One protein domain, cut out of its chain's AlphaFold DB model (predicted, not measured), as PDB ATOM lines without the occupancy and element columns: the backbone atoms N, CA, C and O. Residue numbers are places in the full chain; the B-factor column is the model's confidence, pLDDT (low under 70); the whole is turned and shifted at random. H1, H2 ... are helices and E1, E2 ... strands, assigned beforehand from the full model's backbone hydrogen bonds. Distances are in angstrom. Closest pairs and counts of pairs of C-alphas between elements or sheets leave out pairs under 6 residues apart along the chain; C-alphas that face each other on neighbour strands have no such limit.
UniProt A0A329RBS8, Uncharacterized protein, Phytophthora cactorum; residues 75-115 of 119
ATOM      1  N   ARG A  75     -45.969  -7.572 -11.724       81.19
ATOM      2  CA  ARG A  75     -47.142  -6.701 -11.898       81.19
ATOM      3  C   ARG A  75     -47.707  -6.350 -10.530       81.19
ATOM      4  O   ARG A  75     -48.173  -7.230  -9.818       81.19
ATOM      5  N   MET A  76     -47.676  -5.068 -10.194       83.38
ATOM      6  CA  MET A  76     -48.146  -4.542  -8.914       83.38
ATOM      7  C   MET A  76     -48.922  -3.242  -9.133       83.38
ATOM      8  O   MET A  76     -48.748  -2.581 -10.158       83.38
ATOM      9  N   LYS A  77     -49.764  -2.873  -8.168       81.69
ATOM     10  CA  LYS A  77     -50.390  -1.548  -8.072       81.69
ATOM     11  C   LYS A  77     -49.562  -0.696  -7.108       81.69
ATOM     12  O   LYS A  77     -49.334  -1.118  -5.976       81.69
ATOM     13  N   LEU A  78     -49.106   0.477  -7.551       82.94
ATOM     14  CA  LEU A  78     -48.508   1.480  -6.663       82.94
ATOM     15  C   LEU A  78     -49.630   2.142  -5.869       82.94
ATOM     16  O   LEU A  78     -50.573   2.665  -6.459       82.94
ATOM     17  N   ILE A  79     -49.529   2.096  -4.546       83.94
ATOM     18  CA  ILE A  79     -50.575   2.599  -3.654       83.94
ATOM     19  C   ILE A  79     -50.239   3.994  -3.142       83.94
ATOM     20  O   ILE A  79     -51.104   4.865  -3.117       83.94
ATOM     21  N   TRP A  80     -48.990   4.212  -2.736       83.25
ATOM     22  CA  TRP A  80     -48.533   5.484  -2.189       83.25
ATOM     23  C   TRP A  80     -47.009   5.592  -2.228       83.25
ATOM     24  O   TRP A  80     -46.291   4.591  -2.320       83.25
ATOM     25  N   THR A  81     -46.531   6.829  -2.152       85.69
ATOM     26  CA  THR A  81     -45.119   7.180  -2.019       85.69
ATOM     27  C   THR A  81     -44.942   8.044  -0.782       85.69
ATOM     28  O   THR A  81     -45.751   8.939  -0.539       85.69
ATOM     29  N   SER A  82     -43.897   7.787  -0.010       83.56
ATOM     30  CA  SER A  82     -43.570   8.551   1.193       83.56
ATOM     31  C   SER A  82     -42.075   8.809   1.254       83.56
ATOM     32  O   SER A  82     -41.293   7.937   0.871       83.56
ATOM     33  N   ASP A  83     -41.674   9.942   1.807       90.25
ATOM     34  CA  ASP A  83     -40.263  10.197   2.071       90.25
ATOM     35  C   ASP A  83     -39.751   9.271   3.176       90.25
ATOM     36  O   ASP A  83     -40.462   8.927   4.128       90.25
ATOM     37  N   HIS A  84     -38.512   8.824   3.032       85.25
ATOM     38  CA  HIS A  84     -37.845   7.988   4.009       85.25
ATOM     39  C   HIS A  84     -36.392   8.409   4.153       85.25
ATOM     40  O   HIS A  84     -35.607   8.328   3.211       85.25
ATOM     41  N   THR A  85     -36.031   8.808   5.364       89.50
ATOM     42  CA  THR A  85     -34.640   9.058   5.719       89.50
ATOM     43  C   THR A  85     -34.048   7.783   6.304       89.50
ATOM     44  O   THR A  85     -34.553   7.271   7.307       89.50
ATOM     45  N   TYR A  86     -32.991   7.272   5.677       85.88
ATOM     46  CA  TYR A  86     -32.170   6.194   6.219       85.88
ATOM     47  C   TYR A  86     -30.737   6.711   6.355       85.88
ATOM     48  O   TYR A  86     -30.063   6.946   5.353       85.88
ATOM     49  N   GLU A  87     -30.293   6.924   7.594       90.44
ATOM     50  CA  GLU A  87     -29.025   7.604   7.897       90.44
ATOM     51  C   GLU A  87     -28.953   8.977   7.197       90.44
ATOM     52  O   GLU A  87     -29.855   9.796   7.368       90.44
ATOM     53  N   GLN A  88     -27.918   9.239   6.393       91.69
ATOM     54  CA  GLN A  88     -27.803  10.466   5.593       91.69
ATOM     55  C   GLN A  88     -28.594  10.448   4.270       91.69
ATOM     56  O   GLN A  88     -28.599  11.449   3.553       91.69
ATOM     57  N   TRP A  89     -29.238   9.336   3.902       88.94
ATOM     58  CA  TRP A  89     -29.898   9.199   2.604       88.94
ATOM     59  C   TRP A  89     -31.365   9.618   2.671       88.94
ATOM     60  O   TRP A  89     -32.139   9.074   3.459       88.94
ATOM     61  N   GLN A  90     -31.761  10.537   1.788       89.00
ATOM     62  CA  GLN A  90     -33.167  10.816   1.501       89.00
ATOM     63  C   GLN A  90     -33.638   9.920   0.360       89.00
ATOM     64  O   GLN A  90     -33.139   9.995  -0.763       89.00
ATOM     65  N   LEU A  91     -34.590   9.047   0.669       90.31
ATOM     66  CA  LEU A  91     -35.124   8.045  -0.239       90.31
ATOM     67  C   LEU A  91     -36.626   8.249  -0.413       90.31
ATOM     68  O   LEU A  91     -37.327   8.641   0.517       90.31
ATOM     69  N   ILE A  92     -37.138   7.891  -1.587       87.81
ATOM     70  CA  ILE A  92     -38.578   7.747  -1.800       87.81
ATOM     71  C   ILE A  92     -38.937   6.292  -1.518       87.81
ATOM     72  O   ILE A  92     -38.488   5.377  -2.211       87.81
ATOM     73  N   ARG A  93     -39.770   6.066  -0.506       86.25
ATOM     74  CA  ARG A  93     -40.357   4.756  -0.232       86.25
ATOM     75  C   ARG A  93     -41.628   4.605  -1.060       86.25
ATOM     76  O   ARG A  93     -42.600   5.330  -0.870       86.25
ATOM     77  N   MET A  94     -41.607   3.647  -1.977       86.38
ATOM     78  CA  MET A  94     -42.763   3.257  -2.781       86.38
ATOM     79  C   MET A  94     -43.428   2.033  -2.168       86.38
ATOM     80  O   MET A  94     -42.750   1.067  -1.813       86.38
ATOM     81  N   HIS A  95     -44.752   2.052  -2.078       83.75
ATOM     82  CA  HIS A  95     -45.517   0.968  -1.478       83.75
ATOM     83  C   HIS A  95     -46.435   0.330  -2.511       83.75
ATOM     84  O   HIS A  95     -47.273   0.998  -3.126       83.75
ATOM     85  N   PHE A  96     -46.283  -0.976  -2.679       85.44
ATOM     86  CA  PHE A  96     -46.954  -1.750  -3.712       85.44
ATOM     87  C   PHE A  96     -47.879  -2.802  -3.110       85.44
ATOM     88  O   PHE A  96     -47.632  -3.314  -2.021       85.44
ATOM     89  N   VAL A  97     -48.907  -3.169  -3.868       84.00
ATOM     90  CA  VAL A  97     -49.714  -4.374  -3.633       84.00
ATOM     91  C   VAL A  97     -49.812  -5.202  -4.903       84.00
ATOM     92  O   VAL A  97     -49.575  -4.694  -6.004       84.00
ATOM     93  N   ASP A  98     -50.181  -6.476  -4.767       81.94
ATOM     94  CA  ASP A  98     -50.432  -7.339  -5.922       81.94
ATOM     95  C   ASP A  98     -51.456  -6.679  -6.859       81.94
ATOM     96  O   ASP A  98     -52.505  -6.181  -6.438       81.94
ATOM     97  N   ALA A  99     -51.163  -6.677  -8.161       79.00
ATOM     98  CA  ALA A  99     -52.084  -6.177  -9.173       79.00
ATOM     99  C   ALA A  99     -53.449  -6.886  -9.141       79.00
ATOM    100  O   ALA A  99     -54.460  -6.284  -9.513       79.00
ATOM    101  N   ARG A 100     -53.492  -8.136  -8.679       81.19
ATOM    102  CA  ARG A 100     -54.701  -8.958  -8.563       81.19
ATOM    103  C   ARG A 100     -55.333  -8.943  -7.173       81.19
ATOM    104  O   ARG A 100     -56.291  -9.684  -6.979       81.19
ATOM    105  N   ALA A 101     -54.841  -8.122  -6.240       80.50
ATOM    106  CA  ALA A 101     -55.465  -7.983  -4.926       80.50
ATOM    107  C   ALA A 101     -56.977  -7.696  -5.091       80.50
ATOM    108  O   ALA A 101     -57.319  -6.742  -5.809       80.50
ATOM    109  N   PRO A 102     -57.862  -8.540  -4.520       80.94
ATOM    110  CA  PRO A 102     -59.311  -8.402  -4.660       80.94
ATOM    111  C   PRO A 102     -59.873  -7.268  -3.799       80.94
ATOM    112  O   PRO A 102     -60.995  -6.816  -4.031       80.94
ATOM    113  N   GLU A 103     -59.124  -6.810  -2.796       83.62
ATOM    114  CA  GLU A 103     -59.550  -5.739  -1.914       83.62
ATOM    115  C   GLU A 103     -59.616  -4.391  -2.649       83.62
ATOM    116  O   GLU A 103     -58.716  -4.047  -3.424       83.62
ATOM    117  N   PRO A 104     -60.651  -3.577  -2.374       81.19
ATOM    118  CA  PRO A 104     -60.703  -2.210  -2.869       81.19
ATOM    119  C   PRO A 104     -59.579  -1.371  -2.250       81.19
ATOM    120  O   PRO A 104     -59.130  -1.627  -1.125       81.19
ATOM    121  N   LEU A 105     -59.144  -0.340  -2.979       76.88
ATOM    122  CA  LEU A 105     -58.023   0.526  -2.604       76.88
ATOM    123  C   LEU A 105     -58.182   1.102  -1.190       76.88
ATOM    124  O   LEU A 105     -57.225   1.128  -0.422       76.88
ATOM    125  N   GLU A 106     -59.393   1.501  -0.812       80.00
ATOM    126  CA  GLU A 106     -59.697   2.082   0.497       80.00
ATOM    127  C   GLU A 106     -59.405   1.100   1.634       80.00
ATOM    128  O   GLU A 106     -58.903   1.500   2.683       80.00
ATOM    129  N   LYS A 107     -59.692  -0.192   1.433       82.44
ATOM    130  CA  LYS A 107     -59.421  -1.239   2.426       82.44
ATOM    131  C   LYS A 107     -57.922  -1.509   2.538       82.44
ATOM    132  O   LYS A 107     -57.420  -1.673   3.644       82.44
ATOM    133  N   ILE A 108     -57.211  -1.487   1.413       79.94
ATOM    134  CA  ILE A 108     -55.750  -1.627   1.365       79.94
ATOM    135  C   ILE A 108     -55.071  -0.450   2.079       79.94
ATOM    136  O   ILE A 108     -54.164  -0.650   2.883       79.94
ATOM    137  N   LEU A 109     -55.544   0.777   1.847       76.44
ATOM    138  CA  LEU A 109     -55.012   1.985   2.479       76.44
ATOM    139  C   LEU A 109     -55.216   2.009   4.000       76.44
ATOM    140  O   LEU A 109     -54.399   2.602   4.702       76.44
ATOM    141  N   ARG A 110     -56.268   1.363   4.524       77.75
ATOM    142  CA  ARG A 110     -56.504   1.271   5.978       77.75
ATOM    143  C   ARG A 110     -55.394   0.527   6.712       77.75
ATOM    144  O   ARG A 110     -55.003   0.974   7.780       77.75
ATOM    145  N   VAL A 111     -54.811  -0.512   6.110       70.81
ATOM    146  CA  VAL A 111     -53.704  -1.284   6.715       70.81
ATOM    147  C   VAL A 111     -52.499  -0.396   7.051       70.81
ATOM    148  O   VAL A 111     -51.779  -0.670   8.002       70.81
ATOM    149  N   PHE A 112     -52.292   0.689   6.300       66.38
ATOM    150  CA  PHE A 112     -51.200   1.637   6.536       66.38
ATOM    151  C   PHE A 112     -51.561   2.776   7.498       66.38
ATOM    152  O   PHE A 112     -50.675   3.510   7.930       66.38
ATOM    153  N   ARG A 113     -52.851   2.963   7.796       65.62
ATOM    154  CA  ARG A 113     -53.353   4.013   8.696       65.62
ATOM    155  C   ARG A 113     -53.635   3.482  10.093       65.62
ATOM    156  O   ARG A 113     -53.475   4.222  11.060       65.62
ATOM    157  N   ASP A 114     -54.057   2.229  10.188       63.59
ATOM    158  CA  ASP A 114     -54.370   1.609  11.461       63.59
ATOM    159  C   ASP A 114     -53.061   1.217  12.164       63.59
ATOM    160  O   ASP A 114     -52.228   0.521  11.575       63.59
ATOM    161  N   PRO A 115     -52.835   1.661  13.414       56.16
ATOM    162  CA  PRO A 115     -51.663   1.248  14.163       56.16
ATOM    163  C   PRO A 115     -51.683  -0.272  14.323       56.16
ATOM    164  O   PRO A 115     -52.672  -0.852  14.781       56.16
TER     165      PRO A 115
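This is residues 75 to 115 of the 119 residues of an uncharacterized protein of Phytophthora cactorum (UniProt A0A329RBS8). A long hairpin of two antiparallel strands, E1 and E2, makes the length of the domain, and one short helix, H1, sits loosely near its open end, away from the turn at residues 87 and 88. E1 bends near that open end, and the chain comes back from the end of E2 through residues 99 to 104 to reach H1. The printed part has 41 residues with two named strands and one named helix, in the order E1, E2, H1; the sheet has the order E1 - E2, antiparallel, and the class is mixed, helices and strands. The whole is loose, with a radius of gyration of the C-alphas of 12.3 A, and flat, with spans of 38 by 27 by 9 A.

The printed part begins at Arg 75. E1 follows at once, residues 76 to 86, with C-alpha 76 at (-48.146, -4.542, -8.914); it measures 24.5 A from first to last C-alpha and bends by 74 degrees at residue 79. E2 is residues 89 to 98, 27.7 A from first to last C-alpha, and ends with C-alpha 98 at (-50.432, -7.339, -5.922). H1 is residues 105 to 113, 12.7 A long, from C-alpha 105 at (-58.023, 0.526, -2.604) to C-alpha 113 at (-53.353, 4.013, 8.696).

E1 and E2 are a hairpin, antiparallel neighbours with 158 degrees between their N-to-C directions. Near the open end, the C-alphas of Met 76 and Asp 98 face each other at 4.7 A, and N 77 and O 97 are within hydrogen-bond range at 2.8 A. Near the turn, the C-alphas of Tyr 86 and Trp 89 face each other at 5.2 A, and N 89 and O 86 are within hydrogen-bond range at 2.9 A. The closest C-alphas of E1 and H1 are those of Ile 79, where E1 bends, and Leu 109, 7.6 A apart. These two elements have 2 pairs of C-alphas within 8 A, and their centres are 13.7 A apart. In H1, 3 of 5 O i to N i+4 pairs are within hydrogen-bond range, and 5 of 6 O i to N i+3 pairs.

The two C-alphas farthest apart are those of Gln 88 and Pro 102, at 38.1 A. The first and last printed C-alphas, of Arg 75 and Pro 115, are 27.6 A apart. The printed part has no cut. The link from E1 to E2 is tight, with 2 residues, and the link from E2 to H1 is short, with 6. The mean pLDDT of the printed part is 81.6; residues 112 to 115, of which 112 and 113 belong to H1, are under 70.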